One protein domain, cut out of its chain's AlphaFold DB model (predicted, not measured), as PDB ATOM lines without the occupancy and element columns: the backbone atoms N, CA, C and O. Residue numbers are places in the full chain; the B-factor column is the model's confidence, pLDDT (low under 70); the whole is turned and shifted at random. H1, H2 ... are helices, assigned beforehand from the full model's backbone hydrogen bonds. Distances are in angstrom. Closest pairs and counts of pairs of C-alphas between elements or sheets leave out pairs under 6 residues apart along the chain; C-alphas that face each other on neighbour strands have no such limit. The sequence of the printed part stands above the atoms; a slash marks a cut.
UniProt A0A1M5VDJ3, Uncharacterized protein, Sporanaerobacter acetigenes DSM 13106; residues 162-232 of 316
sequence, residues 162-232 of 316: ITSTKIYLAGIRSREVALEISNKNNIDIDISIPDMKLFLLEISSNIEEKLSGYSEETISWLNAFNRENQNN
ATOM      1  N   ILE A 162     -39.222 -38.937  24.514       94.88
ATOM      2  CA  ILE A 162     -40.547 -38.527  24.970       94.88
ATOM      3  C   ILE A 162     -40.488 -37.675  26.241       94.88
ATOM      4  O   ILE A 162     -41.343 -36.809  26.418       94.88
ATOM      5  N   THR A 163     -39.482 -37.845  27.098       95.75
ATOM      6  CA  THR A 163     -39.351 -37.089  28.350       95.75
ATOM      7  C   THR A 163     -38.983 -35.633  28.067       95.75
ATOM      8  O   THR A 163     -39.696 -34.725  28.506       95.75
ATOM      9  N   SER A 164     -37.951 -35.387  27.254       96.62
ATOM     10  CA  SER A 164     -37.590 -34.045  26.784       96.62
ATOM     11  C   SER A 164     -38.736 -33.416  25.991       96.62
ATOM     12  O   SER A 164     -39.070 -32.244  26.191       96.62
ATOM     13  N   THR A 165     -39.430 -34.201  25.166       96.62
ATOM     14  CA  THR A 165     -40.612 -33.732  24.435       96.62
ATOM     15  C   THR A 165     -41.740 -33.293  25.373       96.62
ATOM     16  O   THR A 165     -42.323 -32.221  25.190       96.62
ATOM     17  N   LYS A 166     -42.022 -34.055  26.434       96.56
ATOM     18  CA  LYS A 166     -43.018 -33.689  27.452       96.56
ATOM     19  C   LYS A 166     -42.622 -32.421  28.213       96.56
ATOM     20  O   LYS A 166     -43.489 -31.582  28.453       96.56
ATOM     21  N   ILE A 167     -41.340 -32.235  28.539       97.00
ATOM     22  CA  ILE A 167     -40.818 -30.993  29.143       97.00
ATOM     23  C   ILE A 167     -41.063 -29.796  28.214       97.00
ATOM     24  O   ILE A 167     -41.568 -28.755  28.651       97.00
ATOM     25  N   TYR A 168     -40.774 -29.958  26.920       96.81
ATOM     26  CA  TYR A 168     -41.007 -28.919  25.920       96.81
ATOM     27  C   TYR A 168     -42.490 -28.529  25.830       96.81
ATOM     28  O   TYR A 168     -42.849 -27.348  25.902       96.81
ATOM     29  N   LEU A 169     -43.372 -29.527  25.743       94.75
ATOM     30  CA  LEU A 169     -44.822 -29.336  25.676       94.75
ATOM     31  C   LEU A 169     -45.413 -28.765  26.977       94.75
ATOM     32  O   LEU A 169     -46.401 -28.029  26.925       94.75
ATOM     33  N   ALA A 170     -44.798 -29.039  28.130       93.56
ATOM     34  CA  ALA A 170     -45.210 -28.507  29.428       93.56
ATOM     35  C   ALA A 170     -44.894 -27.008  29.614       93.56
ATOM     36  O   ALA A 170     -45.473 -26.371  30.499       93.56
ATOM     37  N   GLY A 171     -44.043 -26.425  28.758       92.19
ATOM     38  CA  GLY A 171     -43.840 -24.974  28.673       92.19
ATOM     39  C   GLY A 171     -42.393 -24.513  28.496       92.19
ATOM     40  O   GLY A 171     -42.179 -23.337  28.213       92.19
ATOM     41  N   ILE A 172     -41.404 -25.402  28.606       95.06
ATOM     42  CA  ILE A 172     -39.995 -25.057  28.369       95.06
ATOM     43  C   ILE A 172     -39.731 -25.070  26.862       95.06
ATOM     44  O   ILE A 172     -39.286 -26.057  26.288       95.06
ATOM     45  N   ARG A 173     -40.027 -23.961  26.178       92.69
ATOM     46  CA  ARG A 173     -39.967 -23.863  24.704       92.69
ATOM     47  C   ARG A 173     -38.548 -23.754  24.127       92.69
ATOM     48  O   ARG A 173     -38.372 -23.258  23.015       92.69
ATOM     49  N   SER A 174     -37.549 -24.263  24.842       95.62
ATOM     50  CA  SER A 174     -36.177 -24.435  24.367       95.62
ATOM     51  C   SER A 174     -35.815 -25.919  24.350       95.62
ATOM     52  O   SER A 174     -35.952 -26.606  25.358       95.62
ATOM     53  N   ARG A 175     -35.370 -26.413  23.190       95.94
ATOM     54  CA  ARG A 175     -35.092 -27.841  22.960       95.94
ATOM     55  C   ARG A 175     -33.823 -28.294  23.678       95.94
ATOM     56  O   ARG A 175     -33.854 -29.306  24.363       95.94
ATOM     57  N   GLU A 176     -32.762 -27.491  23.627       96.12
ATOM     58  CA  GLU A 176     -31.525 -27.769  24.371       96.12
ATOM     59  C   GLU A 176     -31.771 -27.827  25.888       96.12
ATOM     60  O   GLU A 176     -31.295 -28.739  26.557       96.12
ATOM     61  N   VAL A 177     -32.598 -26.919  26.418       96.06
ATOM     62  CA  VAL A 177     -32.954 -26.885  27.845       96.06
ATOM     63  C   VAL A 177     -33.837 -28.071  28.215       96.06
ATOM     64  O   VAL A 177     -33.620 -28.708  29.241       96.06
ATOM     65  N   ALA A 178     -34.835 -28.395  27.389       97.12
ATOM     66  CA  ALA A 178     -35.700 -29.545  27.629       97.12
ATOM     67  C   ALA A 178     -34.902 -30.858  27.665       97.12
ATOM     68  O   ALA A 178     -35.150 -31.702  28.526       97.12
ATOM     69  N   LEU A 179     -33.914 -31.000  26.778       96.19
ATOM     70  CA  LEU A 179     -33.006 -32.142  26.749       96.19
ATOM     71  C   LEU A 179     -32.094 -32.178  27.982       96.19
ATOM     72  O   LEU A 179     -31.937 -33.226  28.601       96.19
ATOM     73  N   GLU A 180     -31.533 -31.036  28.388       95.44
ATOM     74  CA  GLU A 180     -30.706 -30.952  29.595       95.44
ATOM     75  C   GLU A 180     -31.493 -31.330  30.860       95.44
ATOM     76  O   GLU A 180     -30.996 -32.096  31.686       95.44
ATOM     77  N   ILE A 181     -32.726 -30.827  31.002       94.44
ATOM     78  CA  ILE A 181     -33.615 -31.182  32.117       94.44
ATOM     79  C   ILE A 181     -33.947 -32.674  32.072       94.44
ATOM     80  O   ILE A 181     -33.870 -33.327  33.111       94.44
ATOM     81  N   SER A 182     -34.267 -33.230  30.902       94.88
ATOM     82  CA  SER A 182     -34.530 -34.667  30.752       94.88
ATOM     83  C   SER A 182     -33.341 -35.505  31.238       94.88
ATOM     84  O   SER A 182     -33.493 -36.366  32.096       94.88
ATOM     85  N   ASN A 183     -32.129 -35.173  30.788       92.69
ATOM     86  CA  ASN A 183     -30.922 -35.943  31.093       92.69
ATOM     87  C   ASN A 183     -30.475 -35.860  32.559       92.69
ATOM     88  O   ASN A 183     -29.788 -36.758  33.045       92.69
ATOM     89  N   LYS A 184     -30.807 -34.773  33.265       91.44
ATOM     90  CA  LYS A 184     -30.364 -34.543  34.654       91.44
ATOM     91  C   LYS A 184     -31.338 -35.034  35.710       91.44
ATOM     92  O   LYS A 184     -30.982 -35.057  36.885       91.44
ATOM     93  N   ASN A 185     -32.548 -35.418  35.321       88.75
ATOM     94  CA  ASN A 185     -33.566 -35.875  36.253       88.75
ATOM     95  C   ASN A 185     -34.033 -37.273  35.868       88.75
ATOM     96  O   ASN A 185     -34.316 -37.549  34.709       88.75
ATOM     97  N   ASN A 186     -34.199 -38.144  36.860       87.75
ATOM     98  CA  ASN A 186     -34.826 -39.441  36.639       87.75
ATOM     99  C   ASN A 186     -36.353 -39.274  36.608       87.75
ATOM    100  O   ASN A 186     -37.020 -39.437  37.631       87.75
ATOM    101  N   ILE A 187     -36.884 -38.858  35.459       89.50
ATOM    102  CA  ILE A 187     -38.314 -38.614  35.265       89.50
ATOM    103  C   ILE A 187     -38.967 -39.867  34.689       89.50
ATOM    104  O   ILE A 187     -38.480 -40.443  33.718       89.50
ATOM    105  N   ASP A 188     -40.095 -40.261  35.276       88.81
ATOM    106  CA  ASP A 188     -40.924 -41.346  34.760       88.81
ATOM    107  C   ASP A 188     -41.409 -41.028  33.336       88.81
ATOM    108  O   ASP A 188     -42.011 -39.978  33.087       88.81
ATOM    109  N   ILE A 189     -41.169 -41.956  32.409       84.75
ATOM    110  CA  ILE A 189     -41.560 -41.833  31.008       84.75
ATOM    111  C   ILE A 189     -43.075 -41.700  30.840       84.75
ATOM    112  O   ILE A 189     -43.519 -41.061  29.887       84.75
ATOM    113  N   ASP A 190     -43.876 -42.220  31.774       87.75
ATOM    114  CA  ASP A 190     -45.340 -42.210  31.723       87.75
ATOM    115  C   ASP A 190     -45.964 -40.951  32.340       87.75
ATOM    116  O   ASP A 190     -47.184 -40.760  32.280       87.75
ATOM    117  N   ILE A 191     -45.148 -40.021  32.853       88.69
ATOM    118  CA  ILE A 191     -45.635 -38.771  33.443       88.69
ATOM    119  C   ILE A 191     -46.531 -38.000  32.460       88.69
ATOM    120  O   ILE A 191     -46.215 -37.832  31.277       88.69
ATOM    121  N   SER A 192     -47.684 -37.518  32.925       89.19
ATOM    122  CA  SER A 192     -48.588 -36.733  32.081       89.19
ATOM    123  C   SER A 192     -48.042 -35.313  31.859       89.19
ATOM    124  O   SER A 192     -47.279 -34.807  32.675       89.19
ATOM    125  N   ILE A 193     -48.441 -34.619  30.784       89.62
ATOM    126  CA  ILE A 193     -48.022 -33.215  30.557       89.62
ATOM    127  C   ILE A 193     -48.388 -32.290  31.739       89.62
ATOM    128  O   ILE A 193     -47.550 -31.476  32.136       89.62
ATOM    129  N   PRO A 194     -49.591 -32.382  32.341       86.81
ATOM    130  CA  PRO A 194     -49.902 -31.607  33.540       86.81
ATOM    131  C   PRO A 194     -49.004 -31.921  34.742       86.81
ATOM    132  O   PRO A 194     -48.575 -30.995  35.431       86.81
ATOM    133  N   ASP A 195     -48.684 -33.195  34.972       87.19
ATOM    134  CA  ASP A 195     -47.806 -33.599  36.077       87.19
ATOM    135  C   ASP A 195     -46.351 -33.188  35.806       87.19
ATOM    136  O   ASP A 195     -45.668 -32.705  36.705       87.19
ATOM    137  N   MET A 196     -45.904 -33.244  34.547       92.69
ATOM    138  CA  MET A 196     -44.623 -32.684  34.113       92.69
ATOM    139  C   MET A 196     -44.558 -31.183  34.406       92.69
ATOM    140  O   MET A 196     -43.557 -30.676  34.903       92.69
ATOM    141  N   LYS A 197     -45.648 -30.450  34.155       90.81
ATOM    142  CA  LYS A 197     -45.726 -29.025  34.481       90.81
ATOM    143  C   LYS A 197     -45.593 -28.775  35.989       90.81
ATOM    144  O   LYS A 197     -44.921 -27.825  36.381       90.81
ATOM    145  N   LEU A 198     -46.204 -29.614  36.828       87.12
ATOM    146  CA  LEU A 198     -46.046 -29.558  38.285       87.12
ATOM    147  C   LEU A 198     -44.601 -29.835  38.714       87.12
ATOM    148  O   LEU A 198     -44.054 -29.073  39.508       87.12
ATOM    149  N   PHE A 199     -43.978 -30.866  38.145       89.81
ATOM    150  CA  PHE A 199     -42.568 -31.180  38.363       89.81
ATOM    151  C   PHE A 199     -41.665 -29.982  38.028       89.81
ATOM    152  O   PHE A 199     -40.845 -29.572  38.849       89.81
ATOM    153  N   LEU A 200     -41.876 -29.347  36.868       91.50
ATOM    154  CA  LEU A 200     -41.134 -28.151  36.461       91.50
ATOM    155  C   LEU A 200     -41.316 -26.983  37.446       91.50
ATOM    156  O   LEU A 200     -40.363 -26.263  37.744       91.50
ATOM    157  N   LEU A 201     -42.523 -26.799  37.993       88.31
ATOM    158  CA  LEU A 201     -42.773 -25.777  39.014       88.31
ATOM    159  C   LEU A 201     -42.027 -26.076  40.316       88.31
ATOM    160  O   LEU A 201     -41.459 -25.159  40.910       88.31
ATOM    161  N   GLU A 202     -41.980 -27.340  40.732       86.50
ATOM    162  CA  GLU A 202     -41.268 -27.763  41.937       86.50
ATOM    163  C   GLU A 202     -39.756 -27.526  41.821       86.50
ATOM    164  O   GLU A 202     -39.157 -26.926  42.719       86.50
ATOM    165  N   ILE A 203     -39.132 -27.941  40.711       86.69
ATOM    166  CA  ILE A 203     -37.695 -27.709  40.496       86.69
ATOM    167  C   ILE A 203     -37.389 -26.211  40.376       86.69
ATOM    168  O   ILE A 203     -36.404 -25.739  40.935       86.69
ATOM    169  N   SER A 204     -38.273 -25.441  39.731       86.06
ATOM    170  CA  SER A 204     -38.107 -23.994  39.569       86.06
ATOM    171  C   SER A 204     -38.375 -23.188  40.846       86.06
ATOM    172  O   SER A 204     -38.055 -22.005  40.903       86.06
ATOM    173  N   SER A 205     -38.968 -23.793  41.878       80.00
ATOM    174  CA  SER A 205     -39.177 -23.141  43.180       80.00
ATOM    175  C   SER A 205     -38.006 -23.366  44.138       80.00
ATOM    176  O   SER A 205     -37.784 -22.546  45.020       80.00
ATOM    177  N   ASN A 206     -37.224 -24.429  43.931       73.69
ATOM    178  CA  ASN A 206     -36.060 -24.794  44.747       73.69
ATOM    179  C   ASN A 206     -34.743 -24.549  43.989       73.69
ATOM    180  O   ASN A 206     -33.843 -25.389  43.973       73.69
ATOM    181  N   ILE A 207     -34.666 -23.391  43.330       66.56
ATOM    182  CA  ILE A 207     -33.579 -22.986  42.426       66.56
ATOM    183  C   ILE A 207     -32.214 -23.003  43.131       66.56
ATOM    184  O   ILE A 207     -31.244 -23.493  42.570       66.56
ATOM    185  N   GLU A 208     -32.117 -22.549  44.378       65.69
ATOM    186  CA  GLU A 208     -30.817 -22.416  45.058       65.69
ATOM    187  C   GLU A 208     -30.177 -23.758  45.463       65.69
ATOM    188  O   GLU A 208     -28.955 -23.857  45.513       65.69
ATOM    189  N   GLU A 209     -30.973 -24.809  45.695       63.53
ATOM    190  CA  GLU A 209     -30.484 -26.113  46.179       63.53
ATOM    191  C   GLU A 209     -30.386 -27.162  45.053       63.53
ATOM    192  O   GLU A 209     -29.460 -27.972  45.035       63.53
ATOM    193  N   LYS A 210     -31.306 -27.123  44.071       61.00
ATOM    194  CA  LYS A 210     -31.394 -28.113  42.976       61.00
ATOM    195  C   LYS A 210     -30.651 -27.716  41.689       61.00
ATOM    196  O   LYS A 210     -30.600 -28.531  40.770       61.00
ATOM    197  N   LEU A 211     -30.091 -26.502  41.578       61.53
ATOM    198  CA  LEU A 211     -29.455 -26.042  40.331       61.53
ATOM    199  C   LEU A 211     -27.953 -26.316  40.197       61.53
ATOM    200  O   LEU A 211     -27.377 -25.961  39.166       61.53
ATOM    201  N   SER A 212     -27.308 -26.940  41.189       64.69
ATOM    202  CA  SER A 212     -25.888 -27.295  41.104       64.69
ATOM    203  C   SER A 212     -25.660 -28.275  39.946       64.69
ATOM    204  O   SER A 212     -25.872 -29.478  40.039       64.69
ATOM    205  N   GLY A 213     -25.274 -27.721  38.801       78.62
ATOM    206  CA  GLY A 213     -24.984 -28.477  37.595       78.62
ATOM    207  C   GLY A 213     -25.737 -28.032  36.350       78.62
ATOM    208  O   GLY A 213     -25.296 -28.445  35.288       78.62
ATOM    209  N   TYR A 214     -26.807 -27.228  36.403       89.81
ATOM    210  CA  TYR A 214     -27.499 -26.758  35.183       89.81
ATOM    211  C   TYR A 214     -26.777 -25.606  34.476       89.81
ATOM    212  O   TYR A 214     -26.099 -24.806  35.120       89.81
ATOM    213  N   SER A 215     -26.960 -25.506  33.157       92.06
ATOM    214  CA  SER A 215     -26.516 -24.360  32.355       92.06
ATOM    215  C   SER A 215     -27.234 -23.067  32.745       92.06
ATOM    216  O   SER A 215     -28.370 -23.082  33.231       92.06
ATOM    217  N   GLU A 216     -26.592 -21.929  32.482       91.44
ATOM    218  CA  GLU A 216     -27.181 -20.606  32.711       91.44
ATOM    219  C   GLU A 216     -28.488 -20.429  31.926       91.44
ATOM    220  O   GLU A 216     -29.466 -19.877  32.442       91.44
ATOM    221  N   GLU A 217     -28.547 -20.957  30.703       92.00
ATOM    222  CA  GLU A 217     -29.739 -20.961  29.864       92.00
ATOM    223  C   GLU A 217     -30.894 -21.720  30.524       92.00
ATOM    224  O   GLU A 217     -32.016 -21.202  30.576       92.00
ATOM    225  N   THR A 218     -30.637 -22.908  31.077       93.62
ATOM    226  CA  THR A 218     -31.663 -23.693  31.777       93.62
ATOM    227  C   THR A 218     -32.162 -22.976  33.023       93.62
ATOM    228  O   THR A 218     -33.372 -22.886  33.248       93.62
ATOM    229  N   ILE A 219     -31.256 -22.381  33.799       91.62
ATOM    230  CA  ILE A 219     -31.608 -21.580  34.976       91.62
ATOM    231  C   ILE A 219     -32.483 -20.386  34.576       91.62
ATOM    232  O   ILE A 219     -33.493 -20.099  35.224       91.62
ATOM    233  N   SER A 220     -32.133 -19.695  33.491       92.00
ATOM    234  CA  SER A 220     -32.901 -18.564  32.964       92.00
ATOM    235  C   SER A 220     -34.312 -18.983  32.535       92.00
ATOM    236  O   SER A 220     -35.297 -18.335  32.909       92.00
ATOM    237  N   TRP A 221     -34.433 -20.112  31.830       94.19
ATOM    238  CA  TRP A 221     -35.721 -20.673  31.422       94.19
ATOM    239  C   TRP A 221     -36.588 -21.093  32.607       94.19
ATOM    240  O   TRP A 221     -37.767 -20.748  32.633       94.19
ATOM    241  N   LEU A 222     -36.025 -21.773  33.607       92.12
ATOM    242  CA  LEU A 222     -36.759 -22.166  34.814       92.12
ATOM    243  C   LEU A 222     -37.226 -20.944  35.615       92.12
ATOM    244  O   LEU A 222     -38.364 -20.914  36.080       92.12
ATOM    245  N   ASN A 223     -36.403 -19.896  35.710       90.00
ATOM    246  CA  ASN A 223     -36.794 -18.625  36.323       90.00
ATOM    247  C   ASN A 223     -37.930 -17.929  35.561       90.00
ATOM    248  O   ASN A 223     -38.879 -17.427  36.166       90.00
ATOM    249  N   ALA A 224     -37.841 -17.857  34.230       90.38
ATOM    250  CA  ALA A 224     -38.894 -17.287  33.394       90.38
ATOM    251  C   ALA A 224     -40.203 -18.075  33.540       90.38
ATOM    252  O   ALA A 224     -41.251 -17.480  33.790       90.38
ATOM    253  N   PHE A 225     -40.108 -19.403  33.484       90.50
ATOM    254  CA  PHE A 225     -41.223 -20.312  33.684       90.50
ATOM    255  C   PHE A 225     -41.864 -20.117  35.062       90.50
ATOM    256  O   PHE A 225     -43.078 -19.945  35.148       90.50
ATOM    257  N   ASN A 226     -41.082 -20.052  36.144       87.75
ATOM    258  CA  ASN A 226     -41.630 -19.812  37.479       87.75
ATOM    259  C   ASN A 226     -42.345 -18.454  37.552       87.75
ATOM    260  O   ASN A 226     -43.496 -18.392  37.970       87.75
ATOM    261  N   ARG A 227     -41.729 -17.371  37.057       85.31
ATOM    262  CA  ARG A 227     -42.331 -16.021  37.061       85.31
ATOM    263  C   ARG A 227     -43.660 -15.952  36.309       85.31
ATOM    264  O   ARG A 227     -44.610 -15.351  36.806       85.31
ATOM    265  N   GLU A 228     -43.751 -16.577  35.136       83.94
ATOM    266  CA  GLU A 228     -45.000 -16.640  34.365       83.94
ATOM    267  C   GLU A 228     -46.109 -17.355  35.153       83.94
ATOM    268  O   GLU A 228     -47.275 -16.956  35.130       83.94
ATOM    269  N   ASN A 229     -45.738 -18.390  35.908       79.31
ATOM    270  CA  ASN A 229     -46.672 -19.201  36.673       79.31
ATOM    271  C   ASN A 229     -46.983 -18.645  38.076       79.31
ATOM    272  O   ASN A 229     -48.073 -18.909  38.576       79.31
ATOM    273  N   GLN A 230     -46.110 -17.837  38.684       69.50
ATOM    274  CA  GLN A 230     -46.341 -17.176  39.979       69.50
ATOM    275  C   GLN A 230     -47.494 -16.168  39.929       69.50
ATOM    276  O   GLN A 230     -48.234 -16.015  40.902       69.50
ATOM    277  N   ASN A 231     -47.694 -15.512  38.781       60.72
ATOM    278  CA  ASN A 231     -48.821 -14.599  38.575       60.72
ATOM    279  C   ASN A 231     -50.179 -15.324  38.581       60.72
ATOM    280  O   ASN A 231     -51.220 -14.707  38.830       60.72
ATOM    281  N   ASN A 232     -50.190 -16.639  38.358       65.12
ATOM    282  CA  ASN A 232     -51.391 -17.447  38.471       65.12
ATOM    283  C   ASN A 232     -51.600 -17.830  39.939       65.12
ATOM    284  O   ASN A 232     -50.963 -18.738  40.467       65.12
TER     285      ASN A 232
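This is residues 162 to 232 of the 316 residues of an uncharacterized protein of Sporanaerobacter acetigenes DSM 13106 (UniProt A0A1M5VDJ3). Four helices, H1, H2, H3 and H5, make a compact cluster of crossed helices in which the contacts go round in a ring, from H1 to H2, on to H5, then to H3 and back to H1. H3 and H5 together look like a T, with the last part of H3 meeting H5 near Leu 222, and the short H4 lies between these two along the chain. The class is all helix: the printed part has 71 residues with five named helices, in the order H1 to H5, and no named strand. The radius of gyration of the C-alphas is 10.9 A, and the rounded outline spans 28 by 27 by 20 A.

Begin at H1, residues 162 to 170, and go on to H2, residues 175 to 184. These two touch and run opposite ways at a steep tilt of 57 degrees; their closest C-alphas are those of Ser 164 and Ala 178, 5.0 A apart. Next find H3, residues 193 to 205: it touches H1, about perpendicular at 76 degrees, with the C-alphas of Ala 170 and Lys 197 closest at 5.1 A. H2 and H3 are apart. Past H3 comes H4, residues 207 to 210, close to H3 but not clearly touching it; the closest C-alphas, of Ile 203 and Lys 210, are 6.8 A apart. Last comes H5, residues 216 to 230, which H3 touches with residues 200 to 205 alone, about perpendicular at 73 degrees; look at the closest C-alphas, of Ser 204 and Leu 222, 5.3 A apart. H5 touches H2 with residues 217 to 221 alone, at 84 degrees, about perpendicular, and the closest C-alphas are those of Val 177 and Thr 218, 5.2 A apart. H4 and H5 are close but not clearly touching, with the C-alphas of Ile 207 and Ile 219 closest at 7.8 A. H1 and H5 are apart. Every O i to N i+4 pair is within hydrogen-bond range in H1, H2, H3 and H5, while H4 is too short for such a pair.

Find C-alpha 162 at (-40.547, -38.527, 24.970); from there H1 runs 11.9 A to C-alpha 170. H2 measures 14.3 A from C-alpha 175 to C-alpha 184. H3 starts with C-alpha 193 at (-48.022, -33.215, 30.557) and is 18.4 A long. H4 has four residues and measures 5.6 A from C-alpha 207 to C-alpha 210. H5, the longest helix, runs 20.8 A from C-alpha 216 to C-alpha 230 at (-46.341, -17.176, 39.979).

The two C-alphas farthest apart are those of Ile 189, in the link from H2 to H3, and Asn 231, at 29.2 A. The printed part has no cut; the link from H2 to H3 is short, and the links from H1 to H2, H3 to H4 and H4 to H5 are tight. In the B-factor column the mean pLDDT of the printed part is 87.4, and you will find values under 70 at residues 207 to 212 and 230 to 232.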